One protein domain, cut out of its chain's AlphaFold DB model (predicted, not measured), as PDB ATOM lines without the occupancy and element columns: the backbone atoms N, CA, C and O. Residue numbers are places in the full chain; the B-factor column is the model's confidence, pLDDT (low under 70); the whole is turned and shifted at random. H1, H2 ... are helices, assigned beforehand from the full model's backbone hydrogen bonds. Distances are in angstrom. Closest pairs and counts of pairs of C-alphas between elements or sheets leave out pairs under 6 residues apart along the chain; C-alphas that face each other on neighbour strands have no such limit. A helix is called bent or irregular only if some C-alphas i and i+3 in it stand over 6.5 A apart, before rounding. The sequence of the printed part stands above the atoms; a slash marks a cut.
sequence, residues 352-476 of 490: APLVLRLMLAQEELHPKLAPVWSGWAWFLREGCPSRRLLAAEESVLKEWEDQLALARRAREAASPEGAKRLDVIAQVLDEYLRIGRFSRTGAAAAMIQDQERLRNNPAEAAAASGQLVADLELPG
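Overview. This is residues 352 to 476 of the 490 residues of an uncharacterized protein of Armatimonadetes bacterium (UniProt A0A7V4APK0). H1a, H2 and H3 lie side by side; H1b turns off across H3 to H6, with H4 and H5 at the far end. The printed part has 125 residues with six named helices, H1 to H6: all helix. It is compact, radius of gyration of the C-alphas 16.0 A, spanning 50 by 27 by 21 A.

Along the chain. Find C-alpha 352 at (-8.144, 52.779, 50.169), where H1 begins: assigned by its hydrogen bonds as one helix, residues 352 to 382, it is bent, C-alphas 368 and 371 being 7.2 A apart, with arms H1a, to 368, and H1b, from 371. Next come H2, 394 to 412, H3, 416 to 438, 32.8 A, H4, 442 to 449, H5, 451 to 455, and H6, 458 to 471, ending at (-2.832, 22.429, 34.183).

Arrangement. H1a touches H2; H2 and H3 form a hairpin, closest C-alphas Arg 411 and Ala 419, 4.8 A. H1b touches H6 and, about perpendicular at 89 degrees, H3. H5 and H6 only just touch, with 3 pairs, only at the corner; H4 touches no helix. H1a has 8 of 13 O i to N i+4 pairs within hydrogen-bond range; H1b to H6 have every pair.

Size, cuts and confidence. The link H1 to H2 is long, the printed part has no cut, and no printed residue is under 70.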
ATOM      1  N   ALA A 352      -8.018  51.821  51.272       98.44
ATOM      2  CA  ALA A 352      -8.144  52.779  50.169       98.44
ATOM      3  C   ALA A 352      -6.808  53.280  49.583       98.44
ATOM      4  O   ALA A 352      -6.659  53.230  48.360       98.44
ATOM      5  N   PRO A 353      -5.787  53.667  50.377       98.56
ATOM      6  CA  PRO A 353      -4.489  54.065  49.824       98.56
ATOM      7  C   PRO A 353      -3.757  52.929  49.091       98.56
ATOM      8  O   PRO A 353      -3.011  53.173  48.142       98.56
ATOM      9  N   LEU A 354      -3.945  51.677  49.520       98.56
ATOM     10  CA  LEU A 354      -3.351  50.504  48.873       98.56
ATOM     11  C   LEU A 354      -4.071  50.176  47.563       98.56
ATOM     12  O   LEU A 354      -3.410  49.886  46.568       98.56
ATOM     13  N   VAL A 355      -5.403  50.288  47.549       98.19
ATOM     14  CA  VAL A 355      -6.224  50.132  46.339       98.19
ATOM     15  C   VAL A 355      -5.891  51.213  45.319       98.19
ATOM     16  O   VAL A 355      -5.670  50.896  44.155       98.19
ATOM     17  N   LEU A 356      -5.749  52.471  45.746       98.19
ATOM     18  CA  LEU A 356      -5.343  53.553  44.853       98.19
ATOM     19  C   LEU A 356      -4.005  53.245  44.166       98.19
ATOM     20  O   LEU A 356      -3.877  53.383  42.952       98.19
ATOM     21  N   ARG A 357      -3.011  52.784  44.936       98.19
ATOM     22  CA  ARG A 357      -1.706  52.380  44.389       98.19
ATOM     23  C   ARG A 357      -1.821  51.229  43.394       98.19
ATOM     24  O   ARG A 357      -1.107  51.241  42.396       98.19
ATOM     25  N   LEU A 358      -2.695  50.261  43.671       96.69
ATOM     26  CA  LEU A 358      -2.971  49.136  42.780       96.69
ATOM     27  C   LEU A 358      -3.556  49.628  41.448       96.69
ATOM     28  O   LEU A 358      -3.075  49.234  40.390       96.69
ATOM     29  N   MET A 359      -4.547  50.525  41.501       95.19
ATOM     30  CA  MET A 359      -5.228  51.063  40.321       95.19
ATOM     31  C   MET A 359      -4.303  51.944  39.468       95.19
ATOM     32  O   MET A 359      -4.193  51.741  38.263       95.19
ATOM     33  N   LEU A 360      -3.567  52.877  40.082       95.94
ATOM     34  CA  LEU A 360      -2.677  53.803  39.364       95.94
ATOM     35  C   LEU A 360      -1.491  53.121  38.662       95.94
ATOM     36  O   LEU A 360      -0.903  53.709  37.749       95.94
ATOM     37  N   ALA A 361      -1.110  51.917  39.096       96.06
ATOM     38  CA  ALA A 361      -0.049  51.140  38.466       96.06
ATOM     39  C   ALA A 361      -0.499  50.483  37.147       96.06
ATOM     40  O   ALA A 361       0.337  50.221  36.283       96.06
ATOM     41  N   GLN A 362      -1.802  50.236  36.959       92.06
ATOM     42  CA  GLN A 362      -2.292  49.457  35.815       92.06
ATOM     43  C   GLN A 362      -2.114  50.171  34.476       92.06
ATOM     44  O   GLN A 362      -1.845  49.511  33.479       92.06
ATOM     45  N   GLU A 363      -2.170  51.503  34.441       89.00
ATOM     46  CA  GLU A 363      -1.904  52.279  33.220       89.00
ATOM     47  C   GLU A 363      -0.519  51.980  32.615       89.00
ATOM     48  O   GLU A 363      -0.362  52.004  31.396       89.00
ATOM     49  N   GLU A 364       0.475  51.658  33.450       93.12
ATOM     50  CA  GLU A 364       1.823  51.302  32.997       93.12
ATOM     51  C   GLU A 364       2.010  49.785  32.842       93.12
ATOM     52  O   GLU A 364       2.650  49.328  31.894       93.12
ATOM     53  N   LEU A 365       1.478  48.991  33.775       93.88
ATOM     54  CA  LEU A 365       1.731  47.548  33.831       93.88
ATOM     55  C   LEU A 365       0.865  46.743  32.861       93.88
ATOM     56  O   LEU A 365       1.351  45.777  32.266       93.88
ATOM     57  N   HIS A 366      -0.398  47.136  32.681       90.75
ATOM     58  CA  HIS A 366      -1.351  46.424  31.831       90.75
ATOM     59  C   HIS A 366      -0.886  46.320  30.376       90.75
ATOM     60  O   HIS A 366      -0.806  45.195  29.874       90.75
ATOM     61  N   PRO A 367      -0.445  47.406  29.705       90.81
ATOM     62  CA  PRO A 367       0.029  47.319  28.322       90.81
ATOM     63  C   PRO A 367       1.228  46.379  28.119       90.81
ATOM     64  O   PRO A 367       1.394  45.839  27.025       90.81
ATOM     65  N   LYS A 368       2.052  46.152  29.154       94.00
ATOM     66  CA  LYS A 368       3.223  45.260  29.082       94.00
ATOM     67  C   LYS A 368       2.828  43.778  29.039       94.00
ATOM     68  O   LYS A 368       3.527  42.985  28.412       94.00
ATOM     69  N   LEU A 369       1.724  43.395  29.691       91.50
ATOM     70  CA  LEU A 369       1.284  41.995  29.785       91.50
ATOM     71  C   LEU A 369       0.057  41.678  28.914       91.50
ATOM     72  O   LEU A 369      -0.102  40.532  28.493       91.50
ATOM     73  N   ALA A 370      -0.765  42.672  28.568       88.19
ATOM     74  CA  ALA A 370      -1.988  42.493  27.781       88.19
ATOM     75  C   ALA A 370      -1.784  41.766  26.431       88.19
ATOM     76  O   ALA A 370      -2.613  40.914  26.096       88.19
ATOM     77  N   PRO A 371      -0.704  41.994  25.653       89.31
ATOM     78  CA  PRO A 371      -0.469  41.234  24.421       89.31
ATOM     79  C   PRO A 371      -0.220  39.740  24.669       89.31
ATOM     80  O   PRO A 371      -0.727  38.903  23.925       89.31
ATOM     81  N   VAL A 372       0.524  39.400  25.729       92.25
ATOM     82  CA  VAL A 372       0.775  38.008  26.138       92.25
ATOM     83  C   VAL A 372      -0.529  37.382  26.602       92.25
ATOM     84  O   VAL A 372      -0.960  36.366  26.059       92.25
ATOM     85  N   TRP A 373      -1.179  38.026  27.568       89.75
ATOM     86  CA  TRP A 373      -2.408  37.534  28.161       89.75
ATOM     87  C   TRP A 373      -3.503  37.337  27.108       89.75
ATOM     88  O   TRP A 373      -4.064  36.251  27.017       89.75
ATOM     89  N   SER A 374      -3.753  38.331  26.253       85.81
ATOM     90  CA  SER A 374      -4.812  38.239  25.244       85.81
ATOM     91  C   SER A 374      -4.531  37.170  24.189       85.81
ATOM     92  O   SER A 374      -5.463  36.496  23.765       85.81
ATOM     93  N   GLY A 375      -3.274  36.962  23.785       87.94
ATOM     94  CA  GLY A 375      -2.914  35.882  22.865       87.94
ATOM     95  C   GLY A 375      -3.231  34.503  23.443       87.94
ATOM     96  O   GLY A 375      -3.904  33.694  22.801       87.94
ATOM     97  N   TRP A 376      -2.796  34.259  24.680       91.69
ATOM     98  CA  TRP A 376      -3.015  32.983  25.360       91.69
ATOM     99  C   TRP A 376      -4.469  32.767  25.771       91.69
ATOM    100  O   TRP A 376      -4.996  31.693  25.516       91.69
ATOM    101  N   ALA A 377      -5.146  33.768  26.337       86.88
ATOM    102  CA  ALA A 377      -6.553  33.668  26.728       86.88
ATOM    103  C   ALA A 377      -7.450  33.288  25.540       86.88
ATOM    104  O   ALA A 377      -8.316  32.425  25.664       86.88
ATOM    105  N   TRP A 378      -7.193  33.875  24.367       84.56
ATOM    106  CA  TRP A 378      -7.887  33.515  23.133       84.56
ATOM    107  C   TRP A 378      -7.604  32.090  22.678       84.56
ATOM    108  O   TRP A 378      -8.528  31.377  22.300       84.56
ATOM    109  N   PHE A 379      -6.341  31.670  22.722       88.88
ATOM    110  CA  PHE A 379      -5.977  30.301  22.379       88.88
ATOM    111  C   PHE A 379      -6.637  29.280  23.314       88.88
ATOM    112  O   PHE A 379      -7.167  28.280  22.836       88.88
ATOM    113  N   LEU A 380      -6.637  29.549  24.623       88.81
ATOM    114  CA  LEU A 380      -7.270  28.698  25.631       88.81
ATOM    115  C   LEU A 380      -8.767  28.539  25.343       88.81
ATOM    116  O   LEU A 380      -9.246  27.412  25.249       88.81
ATOM    117  N   ARG A 381      -9.463  29.647  25.088       82.62
ATOM    118  CA  ARG A 381     -10.913  29.656  24.886       82.62
ATOM    119  C   ARG A 381     -11.374  29.111  23.535       82.62
ATOM    120  O   ARG A 381     -12.337  28.355  23.468       82.62
ATOM    121  N   GLU A 382     -10.742  29.526  22.442       82.88
ATOM    122  CA  GLU A 382     -11.197  29.153  21.093       82.88
ATOM    123  C   GLU A 382     -10.534  27.869  20.584       82.88
ATOM    124  O   GLU A 382     -10.893  27.358  19.525       82.88
ATOM    125  N   GLY A 383      -9.526  27.355  21.297       83.81
ATOM    126  CA  GLY A 383      -8.757  26.197  20.854       83.81
ATOM    127  C   GLY A 383      -7.998  26.445  19.549       83.81
ATOM    128  O   GLY A 383      -7.682  25.494  18.844       83.81
ATOM    129  N   CYS A 384      -7.733  27.704  19.182       82.50
ATOM    130  CA  CYS A 384      -7.009  28.079  17.967       82.50
ATOM    131  C   CYS A 384      -6.291  29.432  18.144       82.50
ATOM    132  O   CYS A 384      -6.898  30.388  18.634       82.50
ATOM    133  N   PRO A 385      -5.008  29.568  17.743       81.38
ATOM    134  CA  PRO A 385      -4.264  30.819  17.873       81.38
ATOM    135  C   PRO A 385      -4.648  31.810  16.760       81.38
ATOM    136  O   PRO A 385      -3.942  31.984  15.756       81.38
ATOM    137  N   SER A 386      -5.786  32.481  16.949       80.56
ATOM    138  CA  SER A 386      -6.228  33.619  16.125       80.56
ATOM    139  C   SER A 386      -5.388  34.880  16.369       80.56
ATOM    140  O   SER A 386      -5.315  35.762  15.515       80.56
ATOM    141  N   ARG A 387      -4.705  34.945  17.518       84.94
ATOM    142  CA  ARG A 387      -3.743  35.985  17.897       84.94
ATOM    143  C   ARG A 387      -2.347  35.391  18.049       84.94
ATOM    144  O   ARG A 387      -2.184  34.193  18.277       84.94
ATOM    145  N   ARG A 388      -1.328  36.241  17.923       92.19
ATOM    146  CA  ARG A 388       0.068  35.840  18.121       92.19
ATOM    147  C   ARG A 388       0.288  35.422  19.576       92.19
ATOM    148  O   ARG A 388      -0.010  36.196  20.481       92.19
ATOM    149  N   LEU A 389       0.864  34.239  19.780       95.06
ATOM    150  CA  LEU A 389       1.320  33.799  21.098       95.06
ATOM    151  C   LEU A 389       2.667  34.461  21.418       95.06
ATOM    152  O   LEU A 389       3.566  34.509  20.575       95.06
ATOM    153  N   LEU A 390       2.794  35.003  22.626       96.25
ATOM    154  CA  LEU A 390       3.962  35.760  23.078       96.25
ATOM    155  C   LEU A 390       4.423  35.254  24.447       96.25
ATOM    156  O   LEU A 390       3.614  34.740  25.213       96.25
ATOM    157  N   ALA A 391       5.707  35.422  24.754       97.44
ATOM    158  CA  ALA A 391       6.263  35.147  26.076       97.44
ATOM    159  C   ALA A 391       6.360  36.443  26.893       97.44
ATOM    160  O   ALA A 391       6.741  37.483  26.354       97.44
ATOM    161  N   ALA A 392       6.045  36.376  28.185       97.31
ATOM    162  CA  ALA A 392       6.199  37.498  29.105       97.31
ATOM    163  C   ALA A 392       7.667  37.740  29.492       97.31
ATOM    164  O   ALA A 392       8.448  36.806  29.708       97.31
ATOM    165  N   GLU A 393       8.032  39.009  29.660       97.62
ATOM    166  CA  GLU A 393       9.319  39.403  30.234       97.62
ATOM    167  C   GLU A 393       9.373  39.120  31.745       97.62
ATOM    168  O   GLU A 393       8.363  39.180  32.441       97.62
ATOM    169  N   GLU A 394      10.563  38.815  32.276       97.44
ATOM    170  CA  GLU A 394      10.707  38.394  33.688       97.44
ATOM    171  C   GLU A 394      10.466  39.572  34.630       97.44
ATOM    172  O   GLU A 394       9.810  39.444  35.659       97.44
ATOM    173  N   SER A 395      10.988  40.734  34.238       97.44
ATOM    174  CA  SER A 395      10.768  42.017  34.901       97.44
ATOM    175  C   SER A 395       9.280  42.310  35.054       97.44
ATOM    176  O   SER A 395       8.847  42.647  36.150       97.44
ATOM    177  N   VAL A 396       8.500  42.112  33.987       96.62
ATOM    178  CA  VAL A 396       7.051  42.335  33.996       96.62
ATOM    179  C   VAL A 396       6.371  41.367  34.962       96.62
ATOM    180  O   VAL A 396       5.606  41.809  35.810       96.62
ATOM    181  N   LEU A 397       6.677  40.064  34.922       97.88
ATOM    182  CA  LEU A 397       6.068  39.102  35.857       97.88
ATOM    183  C   LEU A 397       6.330  39.461  37.321       97.88
ATOM    184  O   LEU A 397       5.420  39.373  38.141       97.88
ATOM    185  N   LYS A 398       7.536  39.934  37.639       98.00
ATOM    186  CA  LYS A 398       7.865  40.400  38.987       98.00
ATOM    187  C   LYS A 398       7.030  41.616  39.407       98.00
ATOM    188  O   LYS A 398       6.532  41.651  40.527       98.00
ATOM    189  N   GLU A 399       6.833  42.591  38.515       97.75
ATOM    190  CA  GLU A 399       5.957  43.743  38.787       97.75
ATOM    191  C   GLU A 399       4.512  43.293  39.079       97.75
ATOM    192  O   GLU A 399       3.866  43.819  39.985       97.75
ATOM    193  N   TRP A 400       4.015  42.279  38.364       97.00
ATOM    194  CA  TRP A 400       2.687  41.700  38.588       97.00
ATOM    195  C   TRP A 400       2.585  40.888  39.890       97.00
ATOM    196  O   TRP A 400       1.557  40.941  40.566       97.00
ATOM    197  N   GLU A 401       3.646  40.187  40.299       98.31
ATOM    198  CA  GLU A 401       3.725  39.534  41.615       98.31
ATOM    199  C   GLU A 401       3.614  40.559  42.748       98.31
ATOM    200  O   GLU A 401       2.874  40.344  43.714       98.31
ATOM    201  N   ASP A 402       4.280  41.706  42.595       98.19
ATOM    202  CA  ASP A 402       4.187  42.818  43.538       98.19
ATOM    203  C   ASP A 402       2.763  43.406  43.588       98.19
ATOM    204  O   ASP A 402       2.282  43.749  44.675       98.19
ATOM    205  N   GLN A 403       2.052  43.477  42.450       97.88
ATOM    206  CA  GLN A 403       0.636  43.881  42.408       97.88
ATOM    207  C   GLN A 403      -0.265  42.880  43.140       97.88
ATOM    208  O   GLN A 403      -1.074  43.285  43.975       97.88
ATOM    209  N   LEU A 404      -0.103  41.575  42.903       98.12
ATOM    210  CA  LEU A 404      -0.875  40.543  43.602       98.12
ATOM    211  C   LEU A 404      -0.616  40.579  45.119       98.12
ATOM    212  O   LEU A 404      -1.548  40.495  45.924       98.12
ATOM    213  N   ALA A 405       0.640  40.761  45.532       98.56
ATOM    214  CA  ALA A 405       0.998  40.930  46.938       98.56
ATOM    215  C   ALA A 405       0.406  42.218  47.539       98.56
ATOM    216  O   ALA A 405       0.002  42.243  48.705       98.56
ATOM    217  N   LEU A 406       0.331  43.309  46.768       98.56
ATOM    218  CA  LEU A 406      -0.340  44.540  47.181       98.56
ATOM    219  C   LEU A 406      -1.853  44.338  47.352       98.56
ATOM    220  O   LEU A 406      -2.377  44.752  48.383       98.56
ATOM    221  N   ALA A 407      -2.524  43.659  46.418       98.25
ATOM    222  CA  ALA A 407      -3.951  43.351  46.512       98.25
ATOM    223  C   ALA A 407      -4.275  42.513  47.762       98.25
ATOM    224  O   ALA A 407      -5.194  42.841  48.510       98.25
ATOM    225  N   ARG A 408      -3.458  41.491  48.065       98.44
ATOM    226  CA  ARG A 408      -3.611  40.664  49.278       98.44
ATOM    227  C   ARG A 408      -3.424  41.461  50.572       98.44
ATOM    228  O   ARG A 408      -4.217  41.311  51.494       98.44
ATOM    229  N   ARG A 409      -2.440  42.365  50.631       98.62
ATOM    230  CA  ARG A 409      -2.276  43.273  51.785       98.62
ATOM    231  C   ARG A 409      -3.435  44.254  51.922       98.62
ATOM    232  O   ARG A 409      -3.885  44.514  53.032       98.62
ATOM    233  N   ALA A 410      -3.930  44.799  50.807       98.50
ATOM    234  CA  ALA A 410      -5.105  45.664  50.819       98.50
ATOM    235  C   ALA A 410      -6.320  44.921  51.387       98.50
ATOM    236  O   ALA A 410      -7.053  45.479  52.196       98.50
ATOM    237  N   ARG A 411      -6.483  43.643  51.024       98.31
ATOM    238  CA  ARG A 411      -7.571  42.782  51.496       98.31
ATOM    239  C   ARG A 411      -7.542  42.582  53.011       98.31
ATOM    240  O   ARG A 411      -8.590  42.613  53.641       98.31
ATOM    241  N   GLU A 412      -6.364  42.396  53.605       98.50
ATOM    242  CA  GLU A 412      -6.203  42.269  55.066       98.50
ATOM    243  C   GLU A 412      -6.631  43.534  55.822       98.50
ATOM    244  O   GLU A 412      -7.074  43.457  56.967       98.50
ATOM    245  N   ALA A 413      -6.514  44.694  55.174       98.12
ATOM    246  CA  ALA A 413      -6.862  45.999  55.722       98.12
ATOM    247  C   ALA A 413      -8.296  46.452  55.367       98.12
ATOM    248  O   ALA A 413      -8.718  47.535  55.780       98.12
ATOM    249  N   ALA A 414      -9.022  45.663  54.571       98.38
ATOM    250  CA  ALA A 414     -10.296  46.050  53.984       98.38
ATOM    251  C   ALA A 414     -11.492  45.812  54.913       98.38
ATOM    252  O   ALA A 414     -11.466  44.986  55.828       98.38
ATOM    253  N   SER A 415     -12.593  46.510  54.630       98.25
ATOM    254  CA  SER A 415     -13.911  46.135  55.147       98.25
ATOM    255  C   SER A 415     -14.320  44.748  54.610       98.25
ATOM    256  O   SER A 415     -13.769  44.301  53.603       98.25
ATOM    257  N   PRO A 416     -15.308  44.048  55.204       97.94
ATOM    258  CA  PRO A 416     -15.749  42.747  54.688       97.94
ATOM    259  C   PRO A 416     -16.185  42.782  53.218       97.94
ATOM    260  O   PRO A 416     -15.924  41.852  52.464       97.94
ATOM    261  N   GLU A 417     -16.833  43.868  52.808       95.50
ATOM    262  CA  GLU A 417     -17.331  44.058  51.445       95.50
ATOM    263  C   GLU A 417     -16.208  44.494  50.484       95.50
ATOM    264  O   GLU A 417     -16.138  44.039  49.341       95.50
ATOM    265  N   GLY A 418     -15.247  45.275  50.986       96.31
ATOM    266  CA  GLY A 418     -13.995  45.577  50.295       96.31
ATOM    267  C   GLY A 418     -13.116  44.349  50.068       96.31
ATOM    268  O   GLY A 418     -12.506  44.205  49.010       96.31
ATOM    269  N   ALA A 419     -13.078  43.429  51.034       97.44
ATOM    270  CA  ALA A 419     -12.318  42.190  50.936       97.44
ATOM    271  C   ALA A 419     -12.842  41.295  49.804       97.44
ATOM    272  O   ALA A 419     -12.032  40.755  49.058       97.44
ATOM    273  N   LYS A 420     -14.168  41.210  49.609       93.62
ATOM    274  CA  LYS A 420     -14.763  40.473  48.478       93.62
ATOM    275  C   LYS A 420     -14.350  41.057  47.126       93.62
ATOM    276  O   LYS A 420     -13.968  40.313  46.230       93.62
ATOM    277  N   ARG A 421     -14.373  42.389  46.986       93.38
ATOM    278  CA  ARG A 421     -13.891  43.071  45.770       93.38
ATOM    279  C   ARG A 421     -12.421  42.756  45.504       93.38
ATOM    280  O   ARG A 421     -12.033  42.469  44.378       93.38
ATOM    281  N   LEU A 422     -11.601  42.792  46.553       95.44
ATOM    282  CA  LEU A 422     -10.172  42.502  46.452       95.44
ATOM    283  C   LEU A 422      -9.869  41.028  46.189       95.44
ATOM    284  O   LEU A 422      -8.852  40.752  45.563       95.44
ATOM    285  N   ASP A 423     -10.740  40.105  46.598       92.75
ATOM    286  CA  ASP A 423     -10.655  38.693  46.213       92.75
ATOM    287  C   ASP A 423     -10.820  38.523  44.696       92.75
ATOM    288  O   ASP A 423      -9.987  37.869  44.069       92.75
ATOM    289  N   VAL A 424     -11.808  39.193  44.089       90.00
ATOM    290  CA  VAL A 424     -12.003  39.189  42.625       90.00
ATOM    291  C   VAL A 424     -10.791  39.787  41.908       90.00
ATOM    292  O   VAL A 424     -10.253  39.183  40.980       90.00
ATOM    293  N   ILE A 425     -10.299  40.944  42.367       92.19
ATOM    294  CA  ILE A 425      -9.115  41.578  41.771       92.19
ATOM    295  C   ILE A 425      -7.892  40.656  41.892       92.19
ATOM    296  O   ILE A 425      -7.192  40.422  40.909       92.19
ATOM    297  N   ALA A 426      -7.632  40.105  43.079       94.38
ATOM    298  CA  ALA A 426      -6.497  39.217  43.311       94.38
ATOM    299  C   ALA A 426      -6.572  37.948  42.453       94.38
ATOM    300  O   ALA A 426      -5.534  37.488  41.981       94.38
ATOM    301  N   GLN A 427      -7.771  37.410  42.222       90.56
ATOM    302  CA  GLN A 427      -7.974  36.280  41.322       90.56
ATOM    303  C   GLN A 427      -7.526  36.621  39.892       90.56
ATOM    304  O   GLN A 427      -6.723  35.888  39.320       90.56
ATOM    305  N   VAL A 428      -7.961  37.752  39.332       89.38
ATOM    306  CA  VAL A 428      -7.572  38.152  37.966       89.38
ATOM    307  C   VAL A 428      -6.070  38.414  37.842       89.38
ATOM    308  O   VAL A 428      -5.444  37.983  36.871       89.38
ATOM    309  N   LEU A 429      -5.461  39.063  38.838       92.94
ATOM    310  CA  LEU A 429      -4.007  39.260  38.874       92.94
ATOM    311  C   LEU A 429      -3.252  37.916  38.920       92.94
ATOM    312  O   LEU A 429      -2.217  37.762  38.269       92.94
ATOM    313  N   ASP A 430      -3.759  36.937  39.674       94.50
ATOM    314  CA  ASP A 430      -3.175  35.596  39.760       94.50
ATOM    315  C   ASP A 430      -3.290  34.840  38.428       94.50
ATOM    316  O   ASP A 430      -2.316  34.243  37.974       94.50
ATOM    317  N   GLU A 431      -4.426  34.934  37.738       91.38
ATOM    318  CA  GLU A 431      -4.610  34.357  36.401       91.38
ATOM    319  C   GLU A 431      -3.643  34.964  35.371       91.38
ATOM    320  O   GLU A 431      -3.027  34.232  34.586       91.38
ATOM    321  N   TYR A 432      -3.428  36.287  35.413       91.94
ATOM    322  CA  TYR A 432      -2.427  36.975  34.587       91.94
ATOM    323  C   TYR A 432      -1.025  36.419  34.837       91.94
ATOM    324  O   TYR A 432      -0.284  36.141  33.890       91.94
ATOM    325  N   LEU A 433      -0.671  36.193  36.105       95.62
ATOM    326  CA  LEU A 433       0.611  35.610  36.488       95.62
ATOM    327  C   LEU A 433       0.753  34.150  36.062       95.62
ATOM    328  O   LEU A 433       1.830  33.766  35.609       95.62
ATOM    329  N   ARG A 434      -0.295  33.331  36.177       95.88
ATOM    330  CA  ARG A 434      -0.267  31.927  35.737       95.88
ATOM    331  C   ARG A 434      -0.025  31.830  34.236       95.88
ATOM    332  O   ARG A 434       0.911  31.150  33.818       95.88
ATOM    333  N   ILE A 435      -0.794  32.575  33.441       94.38
ATOM    334  CA  ILE A 435      -0.624  32.645  31.983       94.38
ATOM    335  C   ILE A 435       0.757  33.213  31.632       94.38
ATOM    336  O   ILE A 435       1.480  32.653  30.805       94.38
ATOM    337  N   GLY A 436       1.165  34.296  32.292       95.88
ATOM    338  CA  GLY A 436       2.458  34.936  32.082       95.88
ATOM    339  C   GLY A 436       3.644  34.009  32.374       95.88
ATOM    340  O   GLY A 436       4.544  33.886  31.544       95.88
ATOM    341  N   ARG A 437       3.634  33.290  33.502       97.62
ATOM    342  CA  ARG A 437       4.665  32.295  33.848       97.62
ATOM    343  C   ARG A 437       4.659  31.119  32.880       97.62
ATOM    344  O   ARG A 437       5.723  30.711  32.417       97.62
ATOM    345  N   PHE A 438       3.477  30.611  32.527       97.25
ATOM    346  CA  PHE A 438       3.347  29.536  31.548       97.25
ATOM    347  C   PHE A 438       3.961  29.915  30.204       97.25
ATOM    348  O   PHE A 438       4.723  29.121  29.653       97.25
ATOM    349  N   SER A 439       3.716  31.141  29.728       97.19
ATOM    350  CA  SER A 439       4.210  31.645  28.440       97.19
ATOM    351  C   SER A 439       5.738  31.586  28.275       97.19
ATOM    352  O   SER A 439       6.248  31.693  27.161       97.19
ATOM    353  N   ARG A 440       6.472  31.394  29.378       97.12
ATOM    354  CA  ARG A 440       7.935  31.276  29.427       97.12
ATOM    355  C   ARG A 440       8.455  29.847  29.560       97.12
ATOM    356  O   ARG A 440       9.667  29.631  29.558       97.12
ATOM    357  N   THR A 441       7.574  28.872  29.737       97.25
ATOM    358  CA  THR A 441       7.967  27.466  29.844       97.25
ATOM    359  C   THR A 441       8.486  26.944  28.504       97.25
ATOM    360  O   THR A 441       8.169  27.479  27.439       97.25
ATOM    361  N   GLY A 442       9.255  25.852  28.531       95.75
ATOM    362  CA  GLY A 442       9.682  25.179  27.298       95.75
ATOM    363  C   GLY A 442       8.501  24.696  26.445       95.75
ATOM    364  O   GLY A 442       8.569  24.760  25.220       95.75
ATOM    365  N   ALA A 443       7.399  24.287  27.086       94.31
ATOM    366  CA  ALA A 443       6.165  23.897  26.408       94.31
ATOM    367  C   ALA A 443       5.542  25.078  25.644       94.31
ATOM    368  O   ALA A 443       5.282  24.969  24.448       94.31
ATOM    369  N   ALA A 444       5.389  26.235  26.296       94.88
ATOM    370  CA  ALA A 444       4.880  27.435  25.639       94.88
ATOM    371  C   ALA A 444       5.798  27.924  24.510       94.88
ATOM    372  O   ALA A 444       5.311  28.308  23.448       94.88
ATOM    373  N   ALA A 445       7.121  27.860  24.695       95.94
ATOM    374  CA  ALA A 445       8.082  28.225  23.656       95.94
ATOM    375  C   ALA A 445       7.924  27.361  22.390       95.94
ATOM    376  O   ALA A 445       7.957  27.897  21.282       95.94
ATOM    377  N   ALA A 446       7.695  26.052  22.550       95.19
ATOM    378  CA  ALA A 446       7.403  25.157  21.432       95.19
ATOM    379  C   ALA A 446       6.095  25.547  20.726       95.19
ATOM    380  O   ALA A 446       6.065  25.655  19.505       95.19
ATOM    381  N   MET A 447       5.032  25.851  21.478       95.56
ATOM    382  CA  MET A 447       3.749  26.281  20.903       95.56
ATOM    383  C   MET A 447       3.838  27.620  20.163       95.56
ATOM    384  O   MET A 447       3.199  27.784  19.127       95.56
ATOM    385  N   ILE A 448       4.638  28.572  20.655       95.62
ATOM    386  CA  ILE A 448       4.889  29.851  19.974       95.62
ATOM    387  C   ILE A 448       5.590  29.615  18.629       95.62
ATOM    388  O   ILE A 448       5.215  30.224  17.626       95.62
ATOM    389  N   GLN A 449       6.593  28.731  18.593       95.94
ATOM    390  CA  GLN A 449       7.297  28.365  17.358       95.94
ATOM    391  C   GLN A 449       6.370  27.641  16.371       95.94
ATOM    392  O   GLN A 449       6.402  27.927  15.174       95.94
ATOM    393  N   ASP A 450       5.489  26.784  16.887       93.94
ATOM    394  CA  ASP A 450       4.558  25.958  16.117       93.94
ATOM    395  C   ASP A 450       3.168  26.595  15.921       93.94
ATOM    396  O   ASP A 450       2.227  25.913  15.511       93.94
ATOM    397  N   GLN A 451       2.985  27.892  16.185       93.31
ATOM    398  CA  GLN A 451       1.642  28.498  16.186       93.31
ATOM    399  C   GLN A 451       0.902  28.346  14.841       93.31
ATOM    400  O   GLN A 451      -0.314  28.171  14.825       93.31
ATOM    401  N   GLU A 452       1.620  28.352  13.711       93.25
ATOM    402  CA  GLU A 452       1.026  28.117  12.386       93.25
ATOM    403  C   GLU A 452       0.553  26.667  12.225       93.25
ATOM    404  O   GLU A 452      -0.480  26.409  11.613       93.25
ATOM    405  N   ARG A 453       1.274  25.704  12.810       94.50
ATOM    406  CA  ARG A 453       0.875  24.291  12.830       94.50
ATOM    407  C   ARG A 453      -0.410  24.115  13.630       94.50
ATOM    408  O   ARG A 453      -1.335  23.474  13.144       94.50
ATOM    409  N   LEU A 454      -0.484  24.740  14.807       91.62
ATOM    410  CA  LEU A 454      -1.678  24.735  15.656       91.62
ATOM    411  C   LEU A 454      -2.869  25.408  14.961       91.62
ATOM    412  O   LEU A 454      -3.967  24.863  14.976       91.62
ATOM    413  N   ARG A 455      -2.653  26.538  14.275       91.50
ATOM    414  CA  ARG A 455      -3.702  27.204  13.483       91.50
ATOM    415  C   ARG A 455      -4.250  26.305  12.373       91.50
ATOM    416  O   ARG A 455      -5.447  26.322  12.104       91.50
ATOM    417  N   ASN A 456      -3.384  25.505  11.754       92.44
ATOM    418  CA  ASN A 456      -3.751  24.581  10.682       92.44
ATOM    419  C   ASN A 456      -4.269  23.216  11.185       92.44
ATOM    420  O   ASN A 456      -4.694  22.402  10.366       92.44
ATOM    421  N   ASN A 457      -4.260  22.954  12.500       93.19
ATOM    422  CA  ASN A 457      -4.765  21.716  13.101       93.19
ATOM    423  C   ASN A 457      -5.667  21.994  14.326       93.19
ATOM    424  O   ASN A 457      -5.239  21.799  15.468       93.19
ATOM    425  N   PRO A 458      -6.932  22.411  14.113       89.56
ATOM    426  CA  PRO A 458      -7.831  22.822  15.196       89.56
ATOM    427  C   PRO A 458      -8.094  21.744  16.255       89.56
ATOM    428  O   PRO A 458      -8.259  22.063  17.425       89.56
ATOM    429  N   ALA A 459      -8.107  20.462  15.873       90.00
ATOM    430  CA  ALA A 459      -8.335  19.368  16.819       90.00
ATOM    431  C   ALA A 459      -7.180  19.232  17.822       90.00
ATOM    432  O   ALA A 459      -7.398  19.048  19.019       90.00
ATOM    433  N   GLU A 460      -5.946  19.353  17.336       92.31
ATOM    434  CA  GLU A 460      -4.763  19.358  18.190       92.31
ATOM    435  C   GLU A 460      -4.709  20.612  19.063       92.31
ATOM    436  O   GLU A 460      -4.430  20.521  20.257       92.31
ATOM    437  N   ALA A 461      -5.007  21.772  18.481       89.25
ATOM    438  CA  ALA A 461      -5.013  23.035  19.200       89.25
ATOM    439  C   ALA A 461      -6.072  23.058  20.320       89.25
ATOM    440  O   ALA A 461      -5.745  23.452  21.438       89.25
ATOM    441  N   ALA A 462      -7.279  22.533  20.082       88.69
ATOM    442  CA  ALA A 462      -8.322  22.392  21.098       88.69
ATOM    443  C   ALA A 462      -7.938  21.408  22.218       88.69
ATOM    444  O   ALA A 462      -8.170  21.691  23.392       88.69
ATOM    445  N   ALA A 463      -7.309  20.275  21.884       90.12
ATOM    446  CA  ALA A 463      -6.821  19.328  22.889       90.12
ATOM    447  C   ALA A 463      -5.721  19.947  23.769       90.12
ATOM    448  O   ALA A 463      -5.749  19.805  24.992       90.12
ATOM    449  N   ALA A 464      -4.782  20.673  23.155       89.81
ATOM    450  CA  ALA A 464      -3.731  21.387  23.870       89.81
ATOM    451  C   ALA A 464      -4.303  22.495  24.770       89.81
ATOM    452  O   ALA A 464      -3.872  22.630  25.912       89.81
ATOM    453  N   SER A 465      -5.288  23.259  24.290       90.00
ATOM    454  CA  SER A 465      -5.938  24.307  25.084       90.00
ATOM    455  C   SER A 465      -6.661  23.725  26.305       90.00
ATOM    456  O   SER A 465      -6.422  24.184  27.419       90.00
ATOM    457  N   GLY A 466      -7.461  22.666  26.128       87.56
ATOM    458  CA  GLY A 466      -8.204  22.034  27.221       87.56
ATOM    459  C   GLY A 466      -7.295  21.478  28.319       87.56
ATOM    460  O   GLY A 466      -7.579  21.663  29.502       87.56
ATOM    461  N   GLN A 467      -6.168  20.865  27.938       90.88
ATOM    462  CA  GLN A 467      -5.164  20.408  28.902       90.88
ATOM    463  C   GLN A 467      -4.538  21.582  29.664       90.88
ATOM    464  O   GLN A 467      -4.397  21.515  30.880       90.88
ATOM    465  N   LEU A 468      -4.214  22.680  28.974       92.00
ATOM    466  CA  LEU A 468      -3.605  23.851  29.605       92.00
ATOM    467  C   LEU A 468      -4.534  24.569  30.582       92.00
ATOM    468  O   LEU A 468      -4.062  25.041  31.611       92.00
ATOM    469  N   VAL A 469      -5.834  24.645  30.295       88.69
ATOM    470  CA  VAL A 469      -6.817  25.203  31.239       88.69
ATOM    471  C   VAL A 469      -6.793  24.422  32.553       88.69
ATOM    472  O   VAL A 469      -6.742  25.030  33.621       88.69
ATOM    473  N   ALA A 470      -6.756  23.088  32.474       89.56
ATOM    474  CA  ALA A 470      -6.660  22.225  33.647       89.56
ATOM    475  C   ALA A 470      -5.304  22.361  34.364       89.56
ATOM    476  O   ALA A 470      -5.279  22.532  35.579       89.56
ATOM    477  N   ASP A 471      -4.190  22.343  33.622       92.38
ATOM    478  CA  ASP A 471      -2.832  22.429  34.183       92.38
ATOM    479  C   ASP A 471      -2.562  23.768  34.884       92.38
ATOM    480  O   ASP A 471      -1.798  23.830  35.847       92.38
ATOM    481  N   LEU A 472      -3.175  24.847  34.394       92.88
ATOM    482  CA  LEU A 472      -3.076  26.184  34.981       92.88
ATOM    483  C   LEU A 472      -4.155  26.450  36.037       92.88
ATOM    484  O   LEU A 472      -4.172  27.542  36.614       92.88
ATOM    485  N   GLU A 473      -5.040  25.481  36.292       93.88
ATOM    486  CA  GLU A 473      -6.185  25.611  37.198       93.88
ATOM    487  C   GLU A 473      -6.987  26.897  36.908       93.88
ATOM    488  O   GLU A 473      -7.349  27.645  37.820       93.88
ATOM    489  N   LEU A 474      -7.182  27.205  35.623       88.75
ATOM    490  CA  LEU A 474      -7.944  28.372  35.187       88.75
ATOM    491  C   LEU A 474      -9.450  28.061  35.221       88.75
ATOM    492  O   LEU A 474      -9.829  26.915  34.964       88.75
ATOM    493  N   PRO A 475     -10.316  29.059  35.482       84.56
ATOM    494  CA  PRO A 475     -11.768  28.882  35.431       84.56
ATOM    495  C   PRO A 475     -12.221  28.329  34.070       84.56
ATOM    496  O   PRO A 475     -12.030  28.972  33.033       84.56
ATOM    497  N   GLY A 476     -12.783  27.119  34.059       81.62
ATOM    498  CA  GLY A 476     -13.123  26.393  32.831       81.62
ATOM    499  C   GLY A 476     -14.293  27.017  32.070       81.62
ATOM    500  O   GLY A 476     -14.351  26.936  30.851       81.62
TER     501      GLY A 476